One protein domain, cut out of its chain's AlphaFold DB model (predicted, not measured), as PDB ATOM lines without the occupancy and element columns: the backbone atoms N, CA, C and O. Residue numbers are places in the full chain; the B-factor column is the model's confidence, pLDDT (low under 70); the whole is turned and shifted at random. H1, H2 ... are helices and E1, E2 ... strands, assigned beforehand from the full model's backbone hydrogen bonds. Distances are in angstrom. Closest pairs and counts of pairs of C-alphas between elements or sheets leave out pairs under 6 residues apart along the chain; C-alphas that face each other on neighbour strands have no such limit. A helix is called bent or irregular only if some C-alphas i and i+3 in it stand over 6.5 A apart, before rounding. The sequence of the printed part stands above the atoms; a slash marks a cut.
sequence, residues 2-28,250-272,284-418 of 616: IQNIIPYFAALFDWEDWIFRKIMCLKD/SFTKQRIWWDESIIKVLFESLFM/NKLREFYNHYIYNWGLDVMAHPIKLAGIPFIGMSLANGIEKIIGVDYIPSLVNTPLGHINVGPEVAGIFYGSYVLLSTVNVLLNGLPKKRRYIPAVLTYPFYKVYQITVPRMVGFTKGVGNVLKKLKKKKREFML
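This is residues 2 to 28, 250 to 272 and 284 to 418 of the 616 residues of an uncharacterized protein of Euryarchaeota archaeon SM23-78 (UniProt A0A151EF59). This is a loose assembly of helices whose long axis is made by H5 and the long arm H7b, which run opposite ways and overlap only in part; a helical hairpin of H6 and H7a stands crosswise to it. H3 crosses H7b, H1 packs in the corner between H5 and H6, a small strand hairpin, E1 and E2, follows H5, and residues 18 to 28, 284 to 289, 365 to 371 and 406 to 418 stick out. The printed part has 185 residues with seven named helices and two named strands, in the order H1 H2 H3 H4 H5 E1 E2 H6 H7; the sheet E1 - E2 is antiparallel and the class is mostly helix. The whole is loose, with a radius of gyration of the C-alphas of 20.1 A, and spans 69 by 47 by 37 A.

Start at H1, residues 6 to 11: it touches residues 306 to 314 alone of H5, residues 304 to 326, with C-alphas 10 and 310 closest at 5.5 A. H2, residues 15 to 24, touches no helix. Past the cut, H3, residues 250 to 268, only just touches H4, residues 284 to 302, with 3 pairs of C-alphas within 8 A, the closest 266 and 297 at 7.7 A. H4 and H5 meet only through their link. At E1, residues 334 to 337, and E2, residues 340 to 343, find an antiparallel hairpin with N 335 and O 342 2.8 A apart, within hydrogen-bond range. H6, residues 347 to 366, touches H1 with residues 348 to 355 alone, closest at C-alphas 352 and 11, 4.7 A. H7, residues 372 to 416, was assigned as one helix by its hydrogen bonds but is bent, with C-alphas 380 and 383 7.3 A apart, into H7a, residues 372 to 380, and H7b, residues 383 to 416. H6, with residues 356 to 365 alone, touches H7a in a helical hairpin at a shallow tilt of 23 degrees, closest at C-alphas 360 and 379, 5.3 A. H7b touches H3 with residues 389 to 405 alone, at a steep tilt of 43 degrees, closest at C-alphas 397 and 256, 4.1 A. Every O i to N i+4 pair is within hydrogen-bond range in H1, H2, H3 and H6, against 10 of 15 in H4, 16 of 19 in H5, 27 of 30 in H7b and 2 of 5 in H7a, where 4 of 6 O i to N i+3 pairs are.

Find C-alpha 6, where H1 begins, at (208.162, 236.194, 124.929). H3 runs 27.2 A, H4 23.6 A, H5 33.9 A and H6 27.4 A. H7b runs 47.6 A to C-alpha 416 at (177.642, 267.814, 122.101).

C-alphas 327 and 418 are the two farthest apart, 69.0 A. Residues 29 to 249 and 273 to 283 are not printed, with gaps of 36.7 A and 17.2 A between the C-alphas across the cuts. Of the links printed whole, none is long. The mean pLDDT of the printed part is 74.6; 56 residues are under 70, among them 2 to 28 and 411 to 418.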
ATOM      1  N   ILE A   2     215.754 239.263 123.367       36.28
ATOM      2  CA  ILE A   2     214.324 239.572 123.627       36.28
ATOM      3  C   ILE A   2     213.344 238.580 122.950       36.28
ATOM      4  O   ILE A   2     212.295 238.272 123.505       36.28
ATOM      5  N   GLN A   3     213.705 237.999 121.800       39.31
ATOM      6  CA  GLN A   3     212.871 237.019 121.072       39.31
ATOM      7  C   GLN A   3     212.689 235.678 121.810       39.31
ATOM      8  O   GLN A   3     211.639 235.056 121.691       39.31
ATOM      9  N   ASN A   4     213.651 235.284 122.653       47.34
ATOM     10  CA  ASN A   4     213.569 234.074 123.480       47.34
ATOM     11  C   ASN A   4     212.869 234.319 124.821       47.34
ATOM     12  O   ASN A   4     212.882 233.440 125.661       47.34
ATOM     13  N   ILE A   5     212.319 235.511 125.066       49.56
ATOM     14  CA  ILE A   5     211.747 235.897 126.363       49.56
ATOM     15  C   ILE A   5     210.211 235.926 126.311       49.56
ATOM     16  O   ILE A   5     209.557 235.735 127.332       49.56
ATOM     17  N   ILE A   6     209.617 236.080 125.124       47.84
ATOM     18  CA  ILE A   6     208.162 236.194 124.929       47.84
ATOM     19  C   ILE A   6     207.390 234.947 125.423       47.84
ATOM     20  O   ILE A   6     206.402 235.131 126.136       47.84
ATOM     21  N   PRO A   7     207.838 233.694 125.175       42.81
ATOM     22  CA  PRO A   7     207.194 232.506 125.749       42.81
ATOM     23  C   PRO A   7     207.339 232.415 127.277       42.81
ATOM     24  O   PRO A   7     206.450 231.906 127.956       42.81
ATOM     25  N   TYR A   8     208.430 232.954 127.838       47.44
ATOM     26  CA  TYR A   8     208.689 232.951 129.282       47.44
ATOM     27  C   TYR A   8     207.872 234.022 130.007       47.44
ATOM     28  O   TYR A   8     207.307 233.739 131.057       47.44
ATOM     29  N   PHE A   9     207.714 235.213 129.423       51.34
ATOM     30  CA  PHE A   9     206.786 236.233 129.928       51.34
ATOM     31  C   PHE A   9     205.338 235.756 129.848       51.34
ATOM     32  O   PHE A   9     204.552 236.033 130.751       51.34
ATOM     33  N   ALA A  10     205.008 234.960 128.825       47.12
ATOM     34  CA  ALA A  10     203.685 234.372 128.705       47.12
ATOM     35  C   ALA A  10     203.380 233.272 129.743       47.12
ATOM     36  O   ALA A  10     202.222 233.001 130.054       47.12
ATOM     37  N   ALA A  11     204.409 232.653 130.323       40.41
ATOM     38  CA  ALA A  11     204.267 231.671 131.395       40.41
ATOM     39  C   ALA A  11     204.187 232.299 132.806       40.41
ATOM     40  O   ALA A  11     203.844 231.613 133.770       40.41
ATOM     41  N   LEU A  12     204.485 233.599 132.933       49.41
ATOM     42  CA  LEU A  12     204.678 234.319 134.202       49.41
ATOM     43  C   LEU A  12     203.490 235.205 134.624       49.41
ATOM     44  O   LEU A  12     203.581 235.896 135.637       49.41
ATOM     45  N   PHE A  13     202.374 235.179 133.888       53.12
ATOM     46  CA  PHE A  13     201.327 236.215 133.912       53.12
ATOM     47  C   PHE A  13     200.621 236.510 135.252       53.12
ATOM     48  O   PHE A  13     199.939 237.528 135.327       53.12
ATOM     49  N   ASP A  14     200.793 235.689 136.296       53.25
ATOM     50  CA  ASP A  14     200.295 235.968 137.659       53.25
ATOM     51  C   ASP A  14     201.430 236.109 138.713       53.25
ATOM     52  O   ASP A  14     201.168 236.438 139.871       53.25
ATOM     53  N   TRP A  15     202.704 235.866 138.361       47.00
ATOM     54  CA  TRP A  15     203.851 235.958 139.287       47.00
ATOM     55  C   TRP A  15     204.400 237.374 139.453       47.00
ATOM     56  O   TRP A  15     204.923 237.687 140.522       47.00
ATOM     57  N   GLU A  16     204.259 238.240 138.445       51.78
ATOM     58  CA  GLU A  16     204.619 239.663 138.554       51.78
ATOM     59  C   GLU A  16     203.896 240.314 139.735       51.78
ATOM     60  O   GLU A  16     204.488 241.074 140.499       51.78
ATOM     61  N   ASP A  17     202.643 239.919 139.948       49.50
ATOM     62  CA  ASP A  17     201.812 240.421 141.022       49.50
ATOM     63  C   ASP A  17     202.307 239.946 142.396       49.50
ATOM     64  O   ASP A  17     202.344 240.732 143.332       49.50
ATOM     65  N   TRP A  18     202.786 238.701 142.520       48.25
ATOM     66  CA  TRP A  18     203.370 238.163 143.758       48.25
ATOM     67  C   TRP A  18     204.763 238.750 144.059       48.25
ATOM     68  O   TRP A  18     205.015 239.196 145.181       48.25
ATOM     69  N   ILE A  19     205.659 238.789 143.064       47.19
ATOM     70  CA  ILE A  19     207.045 239.268 143.200       47.19
ATOM     71  C   ILE A  19     207.072 240.777 143.456       47.19
ATOM     72  O   ILE A  19     207.700 241.223 144.417       47.19
ATOM     73  N   PHE A  20     206.359 241.573 142.655       48.41
ATOM     74  CA  PHE A  20     206.368 243.031 142.779       48.41
ATOM     75  C   PHE A  20     205.768 243.486 144.114       48.41
ATOM     76  O   PHE A  20     206.320 244.351 144.794       48.41
ATOM     77  N   ARG A  21     204.683 242.841 144.552       53.28
ATOM     78  CA  ARG A  21     204.043 243.095 145.848       53.28
ATOM     79  C   ARG A  21     204.921 242.706 147.033       53.28
ATOM     80  O   ARG A  21     204.991 243.463 147.999       53.28
ATOM     81  N   LYS A  22     205.640 241.580 146.963       49.12
ATOM     82  CA  LYS A  22     206.617 241.202 147.998       49.12
ATOM     83  C   LYS A  22     207.807 242.159 148.062       49.12
ATOM     84  O   LYS A  22     208.219 242.514 149.163       49.12
ATOM     85  N   ILE A  23     208.338 242.582 146.913       45.50
ATOM     86  CA  ILE A  23     209.477 243.511 146.830       45.50
ATOM     87  C   ILE A  23     209.082 244.908 147.339       45.50
ATOM     88  O   ILE A  23     209.843 245.531 148.077       45.50
ATOM     89  N   MET A  24     207.873 245.387 147.022       43.28
ATOM     90  CA  MET A  24     207.398 246.718 147.430       43.28
ATOM     91  C   MET A  24     206.869 246.784 148.876       43.28
ATOM     92  O   MET A  24     206.849 247.866 149.473       43.28
ATOM     93  N   CYS A  25     206.469 245.654 149.474       47.50
ATOM     94  CA  CYS A  25     205.811 245.607 150.785       47.50
ATOM     95  C   CYS A  25     206.514 244.700 151.810       47.50
ATOM     96  O   CYS A  25     205.860 243.976 152.554       47.50
ATOM     97  N   LEU A  26     207.838 244.834 151.966       40.06
ATOM     98  CA  LEU A  26     208.641 244.183 153.031       40.06
ATOM     99  C   LEU A  26     208.297 244.605 154.478       40.06
ATOM    100  O   LEU A  26     208.984 244.234 155.425       40.06
ATOM    101  N   LYS A  27     207.227 245.372 154.681       42.59
ATOM    102  CA  LYS A  27     206.710 245.697 156.010       42.59
ATOM    103  C   LYS A  27     205.193 245.604 155.976       42.59
ATOM    104  O   LYS A  27     204.534 246.448 155.365       42.59
ATOM    105  N   ASP A  28     204.692 244.550 156.593       46.72
ATOM    106  CA  ASP A  28     203.299 244.334 156.959       46.72
ATOM    107  C   ASP A  28     203.096 245.029 158.319       46.72
ATOM    108  O   ASP A  28     203.585 244.537 159.335       46.72
ATOM    109  N   SER A 250     176.913 229.622 134.668       95.56
ATOM    110  CA  SER A 250     176.735 230.685 135.673       95.56
ATOM    111  C   SER A 250     178.054 231.390 135.987       95.56
ATOM    112  O   SER A 250     178.080 232.613 136.095       95.56
ATOM    113  N   PHE A 251     179.152 230.633 136.057       95.44
ATOM    114  CA  PHE A 251     180.486 231.174 136.288       95.44
ATOM    115  C   PHE A 251     180.940 232.073 135.132       95.44
ATOM    116  O   PHE A 251     181.359 233.202 135.366       95.44
ATOM    117  N   THR A 252     180.782 231.645 133.875       95.75
ATOM    118  CA  THR A 252     181.126 232.467 132.705       95.75
ATOM    119  C   THR A 252     180.350 233.777 132.704       95.75
ATOM    120  O   THR A 252     180.934 234.831 132.470       95.75
ATOM    121  N   LYS A 253     179.038 233.725 132.983       95.06
ATOM    122  CA  LYS A 253     178.187 234.920 133.031       95.06
ATOM    123  C   LYS A 253     178.665 235.894 134.109       95.06
ATOM    124  O   LYS A 253     178.770 237.081 133.821       95.06
ATOM    125  N   GLN A 254     178.987 235.386 135.301       92.38
ATOM    126  CA  GLN A 254     179.547 236.182 136.394       92.38
ATOM    127  C   GLN A 254     180.853 236.869 135.969       92.38
ATOM    128  O   GLN A 254     180.982 238.080 136.107       92.38
ATOM    129  N   ARG A 255     181.794 236.125 135.377       92.56
ATOM    130  CA  ARG A 255     183.104 236.664 134.980       92.56
ATOM    131  C   ARG A 255     183.024 237.699 133.863       92.56
ATOM    132  O   ARG A 255     183.594 238.771 134.009       92.56
ATOM    133  N   ILE A 256     182.249 237.426 132.806       92.44
ATOM    134  CA  ILE A 256     181.997 238.402 131.728       92.44
ATOM    135  C   ILE A 256     181.495 239.715 132.321       92.44
ATOM    136  O   ILE A 256     181.933 240.789 131.919       92.44
ATOM    137  N   TRP A 257     180.565 239.613 133.266       88.69
ATOM    138  CA  TRP A 257     179.937 240.768 133.873       88.69
ATOM    139  C   TRP A 257     180.902 241.562 134.772       88.69
ATOM    140  O   TRP A 257     180.908 242.795 134.719       88.69
ATOM    141  N   TRP A 258     181.768 240.891 135.534       89.88
ATOM    142  CA  TRP A 258     182.820 241.559 136.308       89.88
ATOM    143  C   TRP A 258     183.830 242.271 135.410       89.88
ATOM    144  O   TRP A 258     184.064 243.464 135.590       89.88
ATOM    145  N   ASP A 259     184.365 241.579 134.402       89.81
ATOM    146  CA  ASP A 259     185.353 242.140 133.475       89.81
ATOM    147  C   ASP A 259     184.768 243.331 132.684       89.81
ATOM    148  O   ASP A 259     185.422 244.362 132.518       89.81
ATOM    149  N   GLU A 260     183.503 243.243 132.254       88.69
ATOM    150  CA  GLU A 260     182.774 244.351 131.619       88.69
ATOM    151  C   GLU A 260     182.654 245.571 132.545       88.69
ATOM    152  O   GLU A 260     182.875 246.712 132.121       88.69
ATOM    153  N   SER A 261     182.319 245.336 133.814       84.69
ATOM    154  CA  SER A 261     182.094 246.395 134.799       84.69
ATOM    155  C   SER A 261     183.398 247.071 135.227       84.69
ATOM    156  O   SER A 261     183.425 248.294 135.367       84.69
ATOM    157  N   ILE A 262     184.498 246.316 135.344       85.44
ATOM    158  CA  ILE A 262     185.834 246.852 135.647       85.44
ATOM    159  C   ILE A 262     186.260 247.872 134.589       85.44
ATOM    160  O   ILE A 262     186.658 248.980 134.949       85.44
ATOM    161  N   ILE A 263     186.108 247.561 133.294       86.19
ATOM    162  CA  ILE A 263     186.421 248.513 132.211       86.19
ATOM    163  C   ILE A 263     185.623 249.807 132.367       86.19
ATOM    164  O   ILE A 263     186.159 250.900 132.174       86.19
ATOM    165  N   LYS A 264     184.344 249.700 132.738       84.00
ATOM    166  CA  LYS A 264     183.489 250.868 132.936       84.00
ATOM    167  C   LYS A 264     183.973 251.733 134.105       84.00
ATOM    168  O   LYS A 264     184.134 252.937 133.910       84.00
ATOM    169  N   VAL A 265     184.253 251.142 135.272       83.00
ATOM    170  CA  VAL A 265     184.781 251.882 136.437       83.00
ATOM    171  C   VAL A 265     186.126 252.526 136.106       83.00
ATOM    172  O   VAL A 265     186.313 253.711 136.374       83.00
ATOM    173  N   LEU A 266     187.043 251.773 135.491       82.06
ATOM    174  CA  LEU A 266     188.370 252.256 135.100       82.06
ATOM    175  C   LEU A 266     188.311 253.410 134.103       82.06
ATOM    176  O   LEU A 266     189.167 254.289 134.116       82.06
ATOM    177  N   PHE A 267     187.327 253.402 133.210       82.44
ATOM    178  CA  PHE A 267     187.122 254.502 132.284       82.44
ATOM    179  C   PHE A 267     186.540 255.730 132.992       82.44
ATOM    180  O   PHE A 267     187.017 256.846 132.795       82.44
ATOM    181  N   GLU A 268     185.521 255.549 133.833       78.44
ATOM    182  CA  GLU A 268     184.877 256.649 134.557       78.44
ATOM    183  C   GLU A 268     185.817 257.305 135.574       78.44
ATOM    184  O   GLU A 268     185.808 258.532 135.722       78.44
ATOM    185  N   SER A 269     186.702 256.528 136.197       76.81
ATOM    186  CA  SER A 269     187.718 257.034 137.119       76.81
ATOM    187  C   SER A 269     188.707 258.001 136.464       76.81
ATOM    188  O   SER A 269     189.243 258.866 137.161       76.81
ATOM    189  N   LEU A 270     188.924 257.938 135.144       75.81
ATOM    190  CA  LEU A 270     189.745 258.925 134.425       75.81
ATOM    191  C   LEU A 270     189.144 260.336 134.503       75.81
ATOM    192  O   LEU A 270     189.885 261.319 134.484       75.81
ATOM    193  N   PHE A 271     187.820 260.443 134.651       73.44
ATOM    194  CA  PHE A 271     187.085 261.711 134.688       73.44
ATOM    195  C   PHE A 271     186.654 262.134 136.099       73.44
ATOM    196  O   PHE A 271     186.119 263.230 136.274       73.44
ATOM    197  N   MET A 272     186.882 261.300 137.118       72.19
ATOM    198  CA  MET A 272     186.563 261.640 138.506       72.19
ATOM    199  C   MET A 272     187.450 262.794 138.997       72.19
ATOM    200  O   MET A 272     188.683 262.664 139.049       72.19
ATOM    201  N   ASN A 284     202.073 258.672 147.914       61.03
ATOM    202  CA  ASN A 284     200.712 258.187 147.645       61.03
ATOM    203  C   ASN A 284     200.353 258.331 146.157       61.03
ATOM    204  O   ASN A 284     199.788 257.414 145.572       61.03
ATOM    205  N   LYS A 285     200.811 259.411 145.504       62.69
ATOM    206  CA  LYS A 285     200.609 259.628 144.060       62.69
ATOM    207  C   LYS A 285     201.279 258.563 143.188       62.69
ATOM    208  O   LYS A 285     200.688 258.137 142.204       62.69
ATOM    209  N   LEU A 286     202.500 258.137 143.527       62.94
ATOM    210  CA  LEU A 286     203.218 257.114 142.754       62.94
ATOM    211  C   LEU A 286     202.565 255.732 142.902       62.94
ATOM    212  O   LEU A 286     202.457 254.985 141.933       62.94
ATOM    213  N   ARG A 287     202.092 255.414 144.109       64.25
ATOM    214  CA  ARG A 287     201.399 254.160 144.418       64.25
ATOM    215  C   ARG A 287     200.041 254.064 143.728       64.25
ATOM    216  O   ARG A 287     199.754 253.058 143.091       64.25
ATOM    217  N   GLU A 288     199.239 255.124 143.797       64.69
ATOM    218  CA  GLU A 288     197.992 255.222 143.032       64.69
ATOM    219  C   GLU A 288     198.249 255.121 141.533       64.69
ATOM    220  O   GLU A 288     197.516 254.432 140.829       64.69
ATOM    221  N   PHE A 289     199.300 255.785 141.039       67.88
ATOM    222  CA  PHE A 289     199.663 255.710 139.633       67.88
ATOM    223  C   PHE A 289     199.952 254.264 139.208       67.88
ATOM    224  O   PHE A 289     199.412 253.793 138.210       67.88
ATOM    225  N   TYR A 290     200.733 253.541 140.012       68.94
ATOM    226  CA  TYR A 290     201.015 252.132 139.772       68.94
ATOM    227  C   TYR A 290     199.744 251.275 139.813       68.94
ATOM    228  O   TYR A 290     199.407 250.640 138.816       68.94
ATOM    229  N   ASN A 291     198.999 251.294 140.921       67.44
ATOM    230  CA  ASN A 291     197.822 250.438 141.089       67.44
ATOM    231  C   ASN A 291     196.750 250.730 140.030       67.44
ATOM    232  O   ASN A 291     196.121 249.814 139.507       67.44
ATOM    233  N   HIS A 292     196.526 252.002 139.697       67.56
ATOM    234  CA  HIS A 292     195.455 252.384 138.788       67.56
ATOM    235  C   HIS A 292     195.845 252.263 137.311       67.56
ATOM    236  O   HIS A 292     195.079 251.696 136.537       67.56
ATOM    237  N   TYR A 293     197.014 252.770 136.908       70.31
ATOM    238  CA  TYR A 293     197.390 252.856 135.490       70.31
ATOM    239  C   TYR A 293     198.318 251.727 135.046       70.31
ATOM    240  O   TYR A 293     198.150 251.194 133.954       70.31
ATOM    241  N   ILE A 294     199.288 251.334 135.870       70.00
ATOM    242  CA  ILE A 294     200.219 250.266 135.480       70.00
ATOM    243  C   ILE A 294     199.544 248.908 135.653       70.00
ATOM    244  O   ILE A 294     199.524 248.111 134.724       70.00
ATOM    245  N   TYR A 295     198.948 248.664 136.817       69.00
ATOM    246  CA  TYR A 295     198.381 247.364 137.142       69.00
ATOM    247  C   TYR A 295     197.038 247.124 136.434       69.00
ATOM    248  O   TYR A 295     196.960 246.279 135.546       69.00
ATOM    249  N   ASN A 296     195.996 247.902 136.758       72.31
ATOM    250  CA  ASN A 296     194.662 247.651 136.193       72.31
ATOM    251  C   ASN A 296     194.591 247.949 134.683       72.31
ATOM    252  O   ASN A 296     194.039 247.161 133.924       72.31
ATOM    253  N   TRP A 297     195.158 249.066 134.214       75.50
ATOM    254  CA  TRP A 297     195.148 249.388 132.780       75.50
ATOM    255  C   TRP A 297     196.229 248.632 131.997       75.50
ATOM    256  O   TRP A 297     195.910 248.002 130.993       75.50
ATOM    257  N   GLY A 298     197.489 248.677 132.434       75.19
ATOM    258  CA  GLY A 298     198.613 248.069 131.717       75.19
ATOM    259  C   GLY A 298     198.617 246.538 131.762       75.19
ATOM    260  O   GLY A 298     198.437 245.879 130.738       75.19
ATOM    261  N   LEU A 299     198.821 245.965 132.948       71.31
ATOM    262  CA  LEU A 299     199.034 244.523 133.121       71.31
ATOM    263  C   LEU A 299     197.757 243.690 132.982       71.31
ATOM    264  O   LEU A 299     197.833 242.521 132.592       71.31
ATOM    265  N   ASP A 300     196.589 244.250 133.298       73.62
ATOM    266  CA  ASP A 300     195.336 243.498 133.220       73.62
ATOM    267  C   ASP A 300     194.641 243.655 131.860       73.62
ATOM    268  O   ASP A 300     194.443 242.662 131.155       73.62
ATOM    269  N   VAL A 301     194.341 244.894 131.452       80.62
ATOM    270  CA  VAL A 301     193.593 245.182 130.215       80.62
ATOM    271  C   VAL A 301     194.496 245.205 128.978       80.62
ATOM    272  O   VAL A 301     194.254 244.459 128.030       80.62
ATOM    273  N   MET A 302     195.549 246.032 128.955       81.25
ATOM    274  CA  MET A 302     196.393 246.216 127.762       81.25
ATOM    275  C   MET A 302     197.262 244.996 127.446       81.25
ATOM    276  O   MET A 302     197.537 244.738 126.277       81.25
ATOM    277  N   ALA A 303     197.667 244.222 128.454       81.19
ATOM    278  CA  ALA A 303     198.408 242.982 128.242       81.19
ATOM    279  C   ALA A 303     197.506 241.800 127.842       81.19
ATOM    280  O   ALA A 303     198.022 240.744 127.476       81.19
ATOM    281  N   HIS A 304     196.174 241.929 127.882       84.69
ATOM    282  CA  HIS A 304     195.263 240.824 127.555       84.69
ATOM    283  C   HIS A 304     195.434 240.261 126.127       84.69
ATOM    284  O   HIS A 304     195.514 239.039 126.005       84.69
ATOM    285  N   PRO A 305     195.611 241.071 125.062       84.75
ATOM    286  CA  PRO A 305     195.935 240.552 123.729       84.75
ATOM    287  C   PRO A 305     197.242 239.752 123.691       84.75
ATOM    288  O   PRO A 305     197.323 238.740 123.001       84.75
ATOM    289  N   ILE A 306     198.248 240.162 124.473       81.19
ATOM    290  CA  ILE A 306     199.523 239.438 124.601       81.19
ATOM    291  C   ILE A 306     199.290 238.099 125.318       81.19
ATOM    292  O   ILE A 306     199.795 237.068 124.878       81.19
ATOM    293  N   LYS A 307     198.459 238.089 126.372       80.50
ATOM    294  CA  LYS A 307     198.040 236.865 127.078       80.50
ATOM    295  C   LYS A 307     197.328 235.887 126.144       80.50
ATOM    296  O   LYS A 307     197.637 234.700 126.161       80.50
ATOM    297  N   LEU A 308     196.419 236.379 125.301       84.25
ATOM    298  CA  LEU A 308     195.726 235.567 124.298       84.25
ATOM    299  C   LEU A 308     196.684 235.013 123.241       84.25
ATOM    300  O   LEU A 308     196.617 233.827 122.926       84.25
ATOM    301  N   ALA A 309     197.598 235.845 122.735       82.50
ATOM    302  CA  ALA A 309     198.603 235.428 121.763       82.50
ATOM    303  C   ALA A 309     199.547 234.348 122.318       82.50
ATOM    304  O   ALA A 309     200.047 233.541 121.545       82.50
ATOM    305  N   GLY A 310     199.753 234.295 123.640       80.12
ATOM    306  CA  GLY A 310     200.537 233.259 124.318       80.12
ATOM    307  C   GLY A 310     199.893 231.866 124.339       80.12
ATOM    308  O   GLY A 310     200.611 230.868 124.380       80.12
ATOM    309  N   ILE A 311     198.559 231.762 124.282       84.56
ATOM    310  CA  ILE A 311     197.846 230.477 124.438       84.56
ATOM    311  C   ILE A 311     198.197 229.457 123.338       84.56
ATOM    312  O   ILE A 311     198.500 228.313 123.692       84.56
ATOM    313  N   PRO A 312     198.229 229.814 122.037       84.25
ATOM    314  CA  PRO A 312     198.685 228.899 120.990       84.25
ATOM    315  C   PRO A 312     200.107 228.375 121.213       84.25
ATOM    316  O   PRO A 312     200.344 227.189 121.006       84.25
ATOM    317  N   PHE A 313     201.034 229.211 121.700       82.19
ATOM    318  CA  PHE A 313     202.409 228.785 121.993       82.19
ATOM    319  C   PHE A 313     202.469 227.776 123.142       82.19
ATOM    320  O   PHE A 313     203.238 226.821 123.077       82.19
ATOM    321  N   ILE A 314     201.629 227.935 124.170       83.56
ATOM    322  CA  ILE A 314     201.511 226.949 125.254       83.56
ATOM    323  C   ILE A 314     200.948 225.625 124.714       83.56
ATOM    324  O   ILE A 314     201.467 224.562 125.048       83.56
ATOM    325  N   GLY A 315     199.921 225.677 123.858       84.38
ATOM    326  CA  GLY A 315     199.345 224.485 123.227       84.38
ATOM    327  C   GLY A 315     200.343 223.749 122.330       84.38
ATOM    328  O   GLY A 315     200.458 222.529 122.397       84.38
ATOM    329  N   MET A 316     201.118 224.496 121.551       83.12
ATOM    330  CA  MET A 316     202.173 223.962 120.695       83.12
ATOM    331  C   MET A 316     203.333 223.367 121.502       83.12
ATOM    332  O   MET A 316     203.787 222.270 121.202       83.12
ATOM    333  N   SER A 317     203.760 224.037 122.576       85.12
ATOM    334  CA  SER A 317     204.762 223.512 123.511       85.12
ATOM    335  C   SER A 317     204.307 222.199 124.155       85.12
ATOM    336  O   SER A 317     205.084 221.248 124.244       85.12
ATOM    337  N   LEU A 318     203.032 222.107 124.550       87.19
ATOM    338  CA  LEU A 318     202.457 220.871 125.074       87.19
ATOM    339  C   LEU A 318     202.494 219.754 124.026       87.19
ATOM    340  O   LEU A 318     202.869 218.630 124.351       87.19
ATOM    341  N   ALA A 319     202.142 220.067 122.780       87.31
ATOM    342  CA  ALA A 319     202.159 219.106 121.688       87.31
ATOM    343  C   ALA A 319     203.585 218.606 121.387       87.31
ATOM    344  O   ALA A 319     203.797 217.399 121.377       87.31
ATOM    345  N   ASN A 320     204.578 219.501 121.315       85.25
ATOM    346  CA  ASN A 320     206.001 219.142 121.195       85.25
ATOM    347  C   ASN A 320     206.477 218.251 122.356       85.25
ATOM    348  O   ASN A 320     207.289 217.344 122.175       85.25
ATOM    349  N   GLY A 321     205.964 218.486 123.568       85.69
ATOM    350  CA  GLY A 321     206.233 217.633 124.726       85.69
ATOM    351  C   GLY A 321     205.667 216.225 124.571       85.69
ATOM    352  O   GLY A 321     206.360 215.258 124.880       85.69
ATOM    353  N   ILE A 322     204.437 216.106 124.067       87.50
ATOM    354  CA  ILE A 322     203.799 214.814 123.789       87.50
ATOM    355  C   ILE A 322     204.563 214.074 122.690       87.50
ATOM    356  O   ILE A 322     204.881 212.904 122.881       87.50
ATOM    357  N   GLU A 323     204.912 214.751 121.594       88.44
ATOM    358  CA  GLU A 323     205.666 214.171 120.477       88.44
ATOM    359  C   GLU A 323     207.011 213.594 120.920       88.44
ATOM    360  O   GLU A 323     207.331 212.441 120.628       88.44
ATOM    361  N   LYS A 324     207.736 214.340 121.757       86.62
ATOM    362  CA  LYS A 324     208.994 213.880 122.345       86.62
ATOM    363  C   LYS A 324     208.831 212.642 123.233       86.62
ATOM    364  O   LYS A 324     209.743 211.821 123.291       86.62
ATOM    365  N   ILE A 325     207.701 212.497 123.931       88.38
ATOM    366  CA  ILE A 325     207.406 211.319 124.767       88.38
ATOM    367  C   ILE A 325     207.079 210.098 123.900       88.38
ATOM    368  O   ILE A 325     207.514 208.994 124.221       88.38
ATOM    369  N   ILE A 326     206.324 210.285 122.817       90.44
ATOM    370  CA  ILE A 326     205.936 209.198 121.901       90.44
ATOM    371  C   ILE A 326     207.008 208.887 120.843       90.44
ATOM    372  O   ILE A 326     206.867 207.912 120.111       90.44
ATOM    373  N   GLY A 327     208.080 209.682 120.774       86.31
ATOM    374  CA  GLY A 327     209.212 209.473 119.869       86.31
ATOM    375  C   GLY A 327     208.958 209.912 118.424       86.31
ATOM    376  O   GLY A 327     209.506 209.302 117.510       86.31
ATOM    377  N   VAL A 328     208.130 210.939 118.208       87.56
ATOM    378  CA  VAL A 328     207.864 211.530 116.881       87.56
ATOM    379  C   VAL A 328     208.272 213.009 116.851       87.56
ATOM    380  O   VAL A 328     208.525 213.592 117.902       87.56
ATOM    381  N   ASP A 329     208.359 213.602 115.657       81.50
ATOM    382  CA  ASP A 329     208.751 215.010 115.450       81.50
ATOM    383  C   ASP A 329     208.000 215.584 114.231       81.50
ATOM    384  O   ASP A 329     208.557 215.752 113.145       81.50
ATOM    385  N   TYR A 330     206.682 215.760 114.373       81.38
ATOM    386  CA  TYR A 330     205.805 216.269 113.310       81.38
ATOM    387  C   TYR A 330     205.517 217.764 113.460       81.38
ATOM    388  O   TYR A 330     205.265 218.438 112.458       81.38
ATOM    389  N   ILE A 331     205.525 218.295 114.684       77.81
ATOM    390  CA  ILE A 331     205.217 219.695 114.959       77.81
ATOM    391  C   ILE A 331     206.523 220.501 114.960       77.81
ATOM    392  O   ILE A 331     207.380 220.301 115.819       77.81
ATOM    393  N   PRO A 332     206.695 221.463 114.033       75.75
ATOM    394  CA  PRO A 332     207.934 222.227 113.947       75.75
ATOM    395  C   PRO A 332     208.175 223.032 115.224       75.75
ATOM    396  O   PRO A 332     207.403 223.924 115.538       75.75
ATOM    397  N   SER A 333     209.272 222.802 115.940       70.06
ATOM    398  CA  SER A 333     209.607 223.583 117.146       70.06
ATOM    399  C   SER A 333     209.904 225.065 116.867       70.06
ATOM    400  O   SER A 333     209.835 225.890 117.776       70.06
ATOM    401  N   LEU A 334     210.182 225.433 115.613       72.12
ATOM    402  CA  LEU A 334     210.479 226.801 115.192       72.12
ATOM    403  C   LEU A 334     209.269 227.451 114.501       72.12
ATOM    404  O   LEU A 334     208.850 227.029 113.425       72.12
ATOM    405  N   VAL A 335     208.746 228.533 115.080       72.56
ATOM    406  CA  VAL A 335     207.652 229.330 114.510       72.56
ATOM    407  C   VAL A 335     208.197 230.618 113.907       72.56
ATOM    408  O   VAL A 335     208.833 231.422 114.593       72.56
ATOM    409  N   ASN A 336     207.898 230.854 112.629       73.44
ATOM    410  CA  ASN A 336     208.186 232.125 111.966       73.44
ATOM    411  C   ASN A 336     207.113 233.148 112.339       73.44
ATOM    412  O   ASN A 336     205.940 232.975 112.014       73.44
ATOM    413  N   THR A 337     207.513 234.230 113.000       69.62
ATOM    414  CA  THR A 337     206.632 235.360 113.307       69.62
ATOM    415  C   THR A 337     207.126 236.627 112.606       69.62
ATOM    416  O   THR A 337     208.313 236.719 112.284       69.62
ATOM    417  N   PRO A 338     206.275 237.655 112.426       64.94
ATOM    418  CA  PRO A 338     206.712 238.958 111.913       64.94
ATOM    419  C   PRO A 338     207.831 239.618 112.741       64.94
ATOM    420  O   PRO A 338     208.491 240.533 112.264       64.94
ATOM    421  N   LEU A 339     208.037 239.164 113.985       60.94
ATOM    422  CA  LEU A 339     209.047 239.667 114.916       60.94
ATOM    423  C   LEU A 339     210.312 238.791 114.971       60.94
ATOM    424  O   LEU A 339     211.204 239.087 115.767       60.94
ATOM    425  N   GLY A 340     210.404 237.734 114.156       69.88
ATOM    426  CA  GLY A 340     211.529 236.796 114.095       69.88
ATOM    427  C   GLY A 340     211.129 235.336 114.335       69.88
ATOM    428  O   GLY A 340     209.946 234.992 114.391       69.88
ATOM    429  N   HIS A 341     212.133 234.473 114.482       68.31
ATOM    430  CA  HIS A 341     211.943 233.051 114.775       68.31
ATOM    431  C   HIS A 341     211.759 232.833 116.281       68.31
ATOM    432  O   HIS A 341     212.556 233.325 117.080       68.31
ATOM    433  N   ILE A 342     210.725 232.085 116.665       69.88
ATOM    434  CA  ILE A 342     210.465 231.696 118.055       69.88
ATOM    435  C   ILE A 342     210.624 230.184 118.160       69.88
ATOM    436  O   ILE A 342     209.919 229.444 117.480       69.88
ATOM    437  N   ASN A 343     211.529 229.730 119.024       73.00
ATOM    438  CA  ASN A 343     211.621 228.320 119.383       73.00
ATOM    439  C   ASN A 343     210.634 228.014 120.521       73.00
ATOM    440  O   ASN A 343     210.663 228.667 121.565       73.00
ATOM    441  N   VAL A 344     209.757 227.039 120.306       76.00
ATOM    442  CA  VAL A 344     208.689 226.628 121.221       76.00
ATOM    443  C   VAL A 344     209.002 225.223 121.729       76.00
ATOM    444  O   VAL A 344     208.391 224.237 121.320       76.00
ATOM    445  N   GLY A 345     209.982 225.117 122.621       77.31
ATOM    446  CA  GLY A 345     210.312 223.844 123.252       77.31
ATOM    447  C   GLY A 345     209.251 223.387 124.265       77.31
ATOM    448  O   GLY A 345     208.411 224.186 124.704       77.31
ATOM    449  N   PRO A 346     209.253 222.101 124.657       79.56
ATOM    450  CA  PRO A 346     208.290 221.526 125.605       79.56
ATOM    451  C   PRO A 346     208.361 222.121 127.023       79.56
ATOM    452  O   PRO A 346     207.416 222.014 127.808       79.56
ATOM    453  N   GLU A 347     209.467 222.779 127.366       80.75
ATOM    454  CA  GLU A 347     209.676 223.440 128.651       80.75
ATOM    455  C   GLU A 347     208.669 224.563 128.931       80.75
ATOM    456  O   GLU A 347     208.331 224.782 130.091       80.75
ATOM    457  N   VAL A 348     208.143 225.246 127.907       78.06
ATOM    458  CA  VAL A 348     207.215 226.376 128.098       78.06
ATOM    459  C   VAL A 348     205.908 225.907 128.749       78.06
ATOM    460  O   VAL A 348     205.472 226.483 129.749       78.06
ATOM    461  N   ALA A 349     205.313 224.823 128.246       82.50
ATOM    462  CA  ALA A 349     204.122 224.211 128.829       82.50
ATOM    463  C   ALA A 349     204.401 223.648 130.231       82.50
ATOM    464  O   ALA A 349     203.579 223.818 131.133       82.50
ATOM    465  N   GLY A 350     205.573 223.035 130.436       82.88
ATOM    466  CA  GLY A 350     206.001 222.530 131.741       82.88
ATOM    467  C   GLY A 350     206.142 223.633 132.795       82.88
ATOM    468  O   GLY A 350     205.629 223.490 133.905       82.88
ATOM    469  N   ILE A 351     206.772 224.758 132.441       81.62
ATOM    470  CA  ILE A 351     206.930 225.929 133.314       81.62
ATOM    471  C   ILE A 351     205.566 226.546 133.632       81.62
ATOM    472  O   ILE A 351     205.278 226.794 134.801       81.62
ATOM    473  N   PHE A 352     204.712 226.752 132.624       82.69
ATOM    474  CA  PHE A 352     203.366 227.297 132.817       82.69
ATOM    475  C   PHE A 352     202.512 226.409 133.733       82.69
ATOM    476  O   PHE A 352     201.929 226.876 134.709       82.69
ATOM    477  N   TYR A 353     202.436 225.110 133.444       87.50
ATOM    478  CA  TYR A 353     201.635 224.186 134.243       87.50
ATOM    479  C   TYR A 353     202.198 224.060 135.665       87.50
ATOM    480  O   TYR A 353     201.464 224.182 136.649       87.50
ATOM    481  N   GLY A 354     203.516 223.877 135.776       85.19
ATOM    482  CA  GLY A 354     204.225 223.745 137.042       85.19
ATOM    483  C   GLY A 354     204.092 224.976 137.937       85.19
ATOM    484  O   GLY A 354     203.883 224.818 139.138       85.19
ATOM    485  N   SER A 355     204.137 226.193 137.383       82.19
ATOM    486  CA  SER A 355     204.022 227.436 138.159       82.19
ATOM    487  C   SER A 355     202.646 227.583 138.817       82.19
ATOM    488  O   SER A 355     202.555 227.909 140.004       82.19
ATOM    489  N   TYR A 356     201.570 227.271 138.091       84.69
ATOM    490  CA  TYR A 356     200.198 227.328 138.597       84.69
ATOM    491  C   TYR A 356     199.865 226.186 139.564       84.69
ATOM    492  O   TYR A 356     199.164 226.406 140.561       84.69
ATOM    493  N   VAL A 357     200.393 224.983 139.323       89.44
ATOM    494  CA  VAL A 357     200.303 223.870 140.278       89.44
ATOM    495  C   VAL A 357     201.067 224.201 141.555       89.44
ATOM    496  O   VAL A 357     200.534 224.004 142.647       89.44
ATOM    497  N   LEU A 358     202.274 224.758 141.453       84.88
ATOM    498  CA  LEU A 358     203.058 225.180 142.611       84.88
ATOM    499  C   LEU A 358     202.316 226.258 143.407       84.88
ATOM    500  O   LEU A 358     202.150 226.115 144.617       84.88
ATOM    501  N   LEU A 359     201.805 227.293 142.736       81.94
ATOM    502  CA  LEU A 359     201.055 228.379 143.369       81.94
ATOM    503  C   LEU A 359     199.816 227.864 144.115       81.94
ATOM    504  O   LEU A 359     199.609 228.189 145.285       81.94
ATOM    505  N   SER A 360     199.003 227.030 143.462       83.56
ATOM    506  CA  SER A 360     197.800 226.454 144.074       83.56
ATOM    507  C   SER A 360     198.135 225.455 145.190       83.56
ATOM    508  O   SER A 360     197.453 225.436 146.216       83.56
ATOM    509  N   THR A 361     199.226 224.695 145.065       85.94
ATOM    510  CA  THR A 361     199.730 223.798 146.117       85.94
ATOM    511  C   THR A 361     200.162 224.583 147.349       85.94
ATOM    512  O   THR A 361     199.693 224.301 148.452       85.94
ATOM    513  N   VAL A 362     201.006 225.606 147.174       81.50
ATOM    514  CA  VAL A 362     201.450 226.492 148.260       81.50
ATOM    515  C   VAL A 362     200.241 227.130 148.943       81.50
ATOM    516  O   VAL A 362     200.151 227.109 150.171       81.50
ATOM    517  N   ASN A 363     199.260 227.597 148.169       80.44
ATOM    518  CA  ASN A 363     198.014 228.144 148.697       80.44
ATOM    519  C   ASN A 363     197.253 227.133 149.577       80.44
ATOM    520  O   ASN A 363     196.843 227.471 150.687       80.44
ATOM    521  N   VAL A 364     197.090 225.882 149.132       80.38
ATOM    522  CA  VAL A 364     196.414 224.830 149.917       80.38
ATOM    523  C   VAL A 364     197.199 224.469 151.184       80.38
ATOM    524  O   VAL A 364     196.601 224.216 152.236       80.38
ATOM    525  N   LEU A 365     198.534 224.445 151.105       79.81
ATOM    526  CA  LEU A 365     199.406 224.089 152.222       79.81
ATOM    527  C   LEU A 365     199.410 225.158 153.316       79.81
ATOM    528  O   LEU A 365     199.152 224.809 154.472       79.81
ATOM    529  N   LEU A 366     199.647 226.421 152.949       71.94
ATOM    530  CA  LEU A 366     199.742 227.551 153.881       71.94
ATOM    531  C   LEU A 366     198.418 227.841 154.581       71.94
ATOM    532  O   LEU A 366     198.402 228.235 155.741       71.94
ATOM    533  N   ASN A 367     197.299 227.588 153.908       68.50
ATOM    534  CA  ASN A 367     195.995 227.893 154.467       68.50
ATOM    535  C   ASN A 367     195.441 226.804 155.386       68.50
ATOM    536  O   ASN A 367     194.350 226.988 155.904       68.50
ATOM    537  N   GLY A 368     196.112 225.665 155.599       63.53
ATOM    538  CA  GLY A 368     195.629 224.658 156.556       63.53
ATOM    539  C   GLY A 368     194.199 224.166 156.275       63.53
ATOM    540  O   GLY A 368     193.415 223.975 157.200       63.53
ATOM    541  N   LEU A 369     193.818 224.023 154.997       66.06
ATOM    542  CA  LEU A 369     192.464 223.605 154.622       66.06
ATOM    543  C   LEU A 369     192.149 222.194 155.159       66.06
ATOM    544  O   LEU A 369     192.944 221.274 154.938       66.06
ATOM    545  N   PRO A 370     191.003 221.982 155.837       56.38
ATOM    546  CA  PRO A 370     190.609 220.653 156.284       56.38
ATOM    547  C   PRO A 370     190.422 219.736 155.071       56.38
ATOM    548  O   PRO A 370     189.864 220.130 154.048       56.38
ATOM    549  N   LYS A 371     190.896 218.487 155.180       68.12
ATOM    550  CA  LYS A 371     190.829 217.483 154.102       68.12
ATOM    551  C   LYS A 371     191.550 217.934 152.816       68.12
ATOM    552  O   LYS A 371     190.991 217.803 151.730       68.12
ATOM    553  N   LYS A 372     192.811 218.390 152.926       75.31
ATOM    554  CA  LYS A 372     193.691 218.827 151.810       75.31
ATOM    555  C   LYS A 372     193.625 217.935 150.558       75.31
ATOM    556  O   LYS A 372     193.598 218.446 149.445       75.31
ATOM    557  N   ARG A 373     193.489 216.611 150.727       78.62
ATOM    558  CA  ARG A 373     193.318 215.649 149.616       78.62
ATOM    559  C   ARG A 373     192.144 215.989 148.682       78.62
ATOM    560  O   ARG A 373     192.228 215.748 147.485       78.62
ATOM    561  N   ARG A 374     191.072 216.612 149.189       83.38
ATOM    562  CA  ARG A 374     189.897 217.030 148.399       83.38
ATOM    563  C   ARG A 374     190.177 218.186 147.430       83.38
ATOM    564  O   ARG A 374     189.318 218.441 146.581       83.38
ATOM    565  N   TYR A 375     191.315 218.869 147.567       86.62
ATOM    566  CA  TYR A 375     191.759 219.956 146.690       86.62
ATOM    567  C   TYR A 375     192.747 219.503 145.613       86.62
ATOM    568  O   TYR A 375     193.017 220.287 144.714       86.62
ATOM    569  N   ILE A 376     193.233 218.254 145.643       90.12
ATOM    570  CA  ILE A 376     194.155 217.733 144.617       90.12
ATOM    571  C   ILE A 376     193.596 217.946 143.199       90.12
ATOM    572  O   ILE A 376     194.317 218.504 142.374       90.12
ATOM    573  N   PRO A 377     192.315 217.628 142.905       93.19
ATOM    574  CA  PRO A 377     191.770 217.895 141.578       93.19
ATOM    575  C   PRO A 377     191.781 219.384 141.215       93.19
ATOM    576  O   PRO A 377     192.085 219.724 140.079       93.19
ATOM    577  N   ALA A 378     191.497 220.278 142.169       91.94
ATOM    578  CA  ALA A 378     191.518 221.722 141.933       91.94
ATOM    579  C   ALA A 378     192.943 222.231 141.665       91.94
ATOM    580  O   ALA A 378     193.134 223.007 140.742       91.94
ATOM    581  N   VAL A 379     193.944 221.748 142.406       91.62
ATOM    582  CA  VAL A 379     195.365 222.080 142.194       91.62
ATOM    583  C   VAL A 379     195.823 221.675 140.792       91.62
ATOM    584  O   VAL A 379     196.370 222.497 140.063       91.62
ATOM    585  N   LEU A 380     195.548 220.431 140.388       94.25
ATOM    586  CA  LEU A 380     195.959 219.908 139.080       94.25
ATOM    587  C   LEU A 380     195.217 220.577 137.914       94.25
ATOM    588  O   LEU A 380     195.771 220.736 136.833       94.25
ATOM    589  N   THR A 381     193.967 220.994 138.122       95.25
ATOM    590  CA  THR A 381     193.152 221.618 137.064       95.25
ATOM    591  C   THR A 381     193.194 223.150 137.057       95.25
ATOM    592  O   THR A 381     192.683 223.770 136.123       95.25
ATOM    593  N   TYR A 382     193.850 223.778 138.039       92.44
ATOM    594  CA  TYR A 382     193.976 225.235 138.143       92.44
ATOM    595  C   TYR A 382     194.585 225.915 136.900       92.44
ATOM    596  O   TYR A 382     194.059 226.958 136.499       92.44
ATOM    597  N   PRO A 383     195.616 225.354 136.229       90.88
ATOM    598  CA  PRO A 383     196.153 225.947 135.002       90.88
ATOM    599  C   PRO A 383     195.097 226.047 133.887       90.88
ATOM    600  O   PRO A 383     194.955 227.093 133.254       90.88
ATOM    601  N   PHE A 384     194.280 225.005 133.690       93.06
ATOM    602  CA  PHE A 384     193.202 225.009 132.691       93.06
ATOM    603  C   PHE A 384     192.098 226.004 133.041       93.06
ATOM    604  O   PHE A 384     191.594 226.713 132.172       93.06
ATOM    605  N   TYR A 385     191.757 226.098 134.326       93.50
ATOM    606  CA  TYR A 385     190.826 227.100 134.836       93.50
ATOM    607  C   TYR A 385     191.297 228.534 134.529       93.50
ATOM    608  O   TYR A 385     190.488 229.383 134.149       93.50
ATOM    609  N   LYS A 386     192.605 228.804 134.614       89.56
ATOM    610  CA  LYS A 386     193.203 230.101 134.258       89.56
ATOM    611  C   LYS A 386     193.184 230.378 132.756       89.56
ATOM    612  O   LYS A 386     192.743 231.456 132.356       89.56
ATOM    613  N   VAL A 387     193.563 229.401 131.929       90.00
ATOM    614  CA  VAL A 387     193.456 229.508 130.459       90.00
ATOM    615  C   VAL A 387     192.014 229.791 130.043       90.00
ATOM    616  O   VAL A 387     191.762 230.698 129.248       90.00
ATOM    617  N   TYR A 388     191.054 229.065 130.618       93.62
ATOM    618  CA  TYR A 388     189.634 229.258 130.347       93.62
ATOM    619  C   TYR A 388     189.180 230.692 130.648       93.62
ATOM    620  O   TYR A 388     188.538 231.316 129.806       93.62
ATOM    621  N   GLN A 389     189.542 231.241 131.814       91.69
ATOM    622  CA  GLN A 389     189.172 232.609 132.190       91.69
ATOM    623  C   GLN A 389     189.749 233.672 131.248       91.69
ATOM    624  O   GLN A 389     189.037 234.599 130.863       91.69
ATOM    625  N   ILE A 390     191.019 233.528 130.857       88.19
ATOM    626  CA  ILE A 390     191.688 234.463 129.942       88.19
ATOM    627  C   ILE A 390     191.019 234.441 128.563       88.19
ATOM    628  O   ILE A 390     190.789 235.502 127.979       88.19
ATOM    629  N   THR A 391     190.706 233.248 128.054       89.25
ATOM    630  CA  THR A 391     190.236 233.044 126.675       89.25
ATOM    631  C   THR A 391     188.765 233.378 126.476       89.25
ATOM    632  O   THR A 391     188.418 233.997 125.473       89.25
ATOM    633  N   VAL A 392     187.891 232.993 127.411       92.50
ATOM    634  CA  VAL A 392     186.440 233.094 127.210       92.50
ATOM    635  C   VAL A 392     185.849 234.319 127.910       92.50
ATOM    636  O   VAL A 392     185.553 235.303 127.224       92.50
ATOM    637  N   PRO A 393     185.638 234.326 129.243       92.75
ATOM    638  CA  PRO A 393     184.882 235.395 129.865       92.75
ATOM    639  C   PRO A 393     185.597 236.743 129.803       92.75
ATOM    640  O   PRO A 393     184.938 237.734 129.500       92.75
ATOM    641  N   ARG A 394     186.921 236.785 129.998       91.12
ATOM    642  CA  ARG A 394     187.663 238.049 130.021       91.12
ATOM    643  C   ARG A 394     187.693 238.742 128.670       91.12
ATOM    644  O   ARG A 394     187.419 239.935 128.585       91.12
ATOM    645  N   MET A 395     187.940 237.983 127.602       90.81
ATOM    646  CA  MET A 395     187.883 238.503 126.234       90.81
ATOM    647  C   MET A 395     186.511 239.119 125.931       90.81
ATOM    648  O   MET A 395     186.421 240.249 125.445       90.81
ATOM    649  N   VAL A 396     185.433 238.397 126.251       93.25
ATOM    650  CA  VAL A 396     184.062 238.862 126.004       93.25
ATOM    651  C   VAL A 396     183.714 240.063 126.889       93.25
ATOM    652  O   VAL A 396     183.166 241.043 126.384       93.25
ATOM    653  N   GLY A 397     184.041 240.012 128.180       92.00
ATOM    654  CA  GLY A 397     183.773 241.075 129.148       92.00
ATOM    655  C   GLY A 397     184.477 242.378 128.785       92.00
ATOM    656  O   GLY A 397     183.818 243.409 128.652       92.00
ATOM    657  N   PHE A 398     185.782 242.336 128.498       91.88
ATOM    658  CA  PHE A 398     186.529 243.523 128.070       91.88
ATOM    659  C   PHE A 398     185.993 244.103 126.761       91.88
ATOM    660  O   PHE A 398     185.786 245.313 126.665       91.88
ATOM    661  N   THR A 399     185.683 243.252 125.779       91.12
ATOM    662  CA  THR A 399     185.106 243.700 124.502       91.12
ATOM    663  C   THR A 399     183.765 244.409 124.710       91.12
ATOM    664  O   THR A 399     183.540 245.490 124.159       91.12
ATOM    665  N   LYS A 400     182.880 243.847 125.546       91.06
ATOM    666  CA  LYS A 400     181.602 244.480 125.905       91.06
ATOM    667  C   LYS A 400     181.805 245.796 126.648       91.06
ATOM    668  O   LYS A 400     181.181 246.793 126.282       91.06
ATOM    669  N   GLY A 401     182.701 245.819 127.633       87.12
ATOM    670  CA  GLY A 401     183.026 247.009 128.418       87.12
ATOM    671  C   GLY A 401     183.511 248.159 127.535       87.12
ATOM    672  O   GLY A 401     182.947 249.253 127.574       87.12
ATOM    673  N   VAL A 402     184.483 247.891 126.656       88.56
ATOM    674  CA  VAL A 402     184.987 248.868 125.675       88.56
ATOM    675  C   VAL A 402     183.871 249.313 124.732       88.56
ATOM    676  O   VAL A 402     183.689 250.511 124.509       88.56
ATOM    677  N   GLY A 403     183.066 248.379 124.217       87.06
ATOM    678  CA  GLY A 403     181.920 248.692 123.364       87.06
ATOM    679  C   GLY A 403     180.914 249.635 124.035       87.06
ATOM    680  O   GLY A 403     180.459 250.598 123.415       87.06
ATOM    681  N   ASN A 404     180.604 249.409 125.311       84.88
ATOM    682  CA  ASN A 404     179.698 250.252 126.092       84.88
ATOM    683  C   ASN A 404     180.286 251.641 126.356       84.88
ATOM    684  O   ASN A 404     179.588 252.646 126.191       84.88
ATOM    685  N   VAL A 405     181.576 251.718 126.689       83.50
ATOM    686  CA  VAL A 405     182.307 252.984 126.831       83.50
ATOM    687  C   VAL A 405     182.273 253.781 125.522       83.50
ATOM    688  O   VAL A 405     181.915 254.960 125.524       83.50
ATOM    689  N   LEU A 406     182.551 253.141 124.384       84.31
ATOM    690  CA  LEU A 406     182.505 253.780 123.066       84.31
ATOM    691  C   LEU A 406     181.093 254.245 122.692       84.31
ATOM    692  O   LEU A 406     180.935 255.338 122.148       84.31
ATOM    693  N   LYS A 407     180.054 253.459 123.001       81.00
ATOM    694  CA  LYS A 407     178.651 253.872 122.822       81.00
ATOM    695  C   LYS A 407     178.324 255.101 123.672       81.00
ATOM    696  O   LYS A 407     177.747 256.052 123.144       81.00
ATOM    697  N   LYS A 408     178.739 255.125 124.945       75.25
ATOM    698  CA  LYS A 408     178.563 256.271 125.855       75.25
ATOM    699  C   LYS A 408     179.280 257.516 125.325       75.25
ATOM    700  O   LYS A 408     178.681 258.587 125.277       75.25
ATOM    701  N   LEU A 409     180.513 257.371 124.839       74.31
ATOM    702  CA  LEU A 409     181.271 258.453 124.205       74.31
ATOM    703  C   LEU A 409     180.622 258.956 122.913       74.31
ATOM    704  O   LEU A 409     180.538 260.164 122.715       74.31
ATOM    705  N   LYS A 410     180.127 258.064 122.048       70.62
ATOM    706  CA  LYS A 410     179.397 258.444 120.827       70.62
ATOM    707  C   LYS A 410     178.088 259.159 121.150       70.62
ATOM    708  O   LYS A 410     177.773 260.132 120.474       70.62
ATOM    709  N   LYS A 411     177.354 258.719 122.177       65.81
ATOM    710  CA  LYS A 411     176.133 259.387 122.651       65.81
ATOM    711  C   LYS A 411     176.449 260.786 123.177       65.81
ATOM    712  O   LYS A 411     175.862 261.742 122.691       65.81
ATOM    713  N   LYS A 412     177.458 260.919 124.045       57.78
ATOM    714  CA  LYS A 412     177.919 262.218 124.553       57.78
ATOM    715  C   LYS A 412     178.412 263.122 123.418       57.78
ATOM    716  O   LYS A 412     178.020 264.274 123.339       57.78
ATOM    717  N   LYS A 413     179.202 262.603 122.472       40.94
ATOM    718  CA  LYS A 413     179.646 263.357 121.289       40.94
ATOM    719  C   LYS A 413     178.470 263.775 120.408       40.94
ATOM    720  O   LYS A 413     178.504 264.883 119.904       40.94
ATOM    721  N   ARG A 414     177.435 262.942 120.241       30.75
ATOM    722  CA  ARG A 414     176.198 263.318 119.537       30.75
ATOM    723  C   ARG A 414     175.430 264.400 120.285       30.75
ATOM    724  O   ARG A 414     175.049 265.351 119.634       30.75
ATOM    725  N   GLU A 415     175.287 264.307 121.608       33.91
ATOM    726  CA  GLU A 415     174.666 265.342 122.455       33.91
ATOM    727  C   GLU A 415     175.439 266.679 122.413       33.91
ATOM    728  O   GLU A 415     174.821 267.739 122.450       33.91
ATOM    729  N   PHE A 416     176.771 266.636 122.262       25.42
ATOM    730  CA  PHE A 416     177.642 267.814 122.101       25.42
ATOM    731  C   PHE A 416     177.790 268.312 120.645       25.42
ATOM    732  O   PHE A 416     178.096 269.483 120.447       25.42
ATOM    733  N   MET A 417     177.602 267.457 119.629       24.05
ATOM    734  CA  MET A 417     177.662 267.793 118.190       24.05
ATOM    735  C   MET A 417     176.288 268.064 117.575       24.05
ATOM    736  O   MET A 417     176.179 268.202 116.357       24.05
ATOM    737  N   LEU A 418     175.234 268.149 118.384       23.42
ATOM    738  CA  LEU A 418     173.986 268.738 117.934       23.42
ATOM    739  C   LEU A 418     174.307 270.164 117.449       23.42
ATOM    740  O   LEU A 418     174.787 270.965 118.257       23.42
TER     741      LEU A 418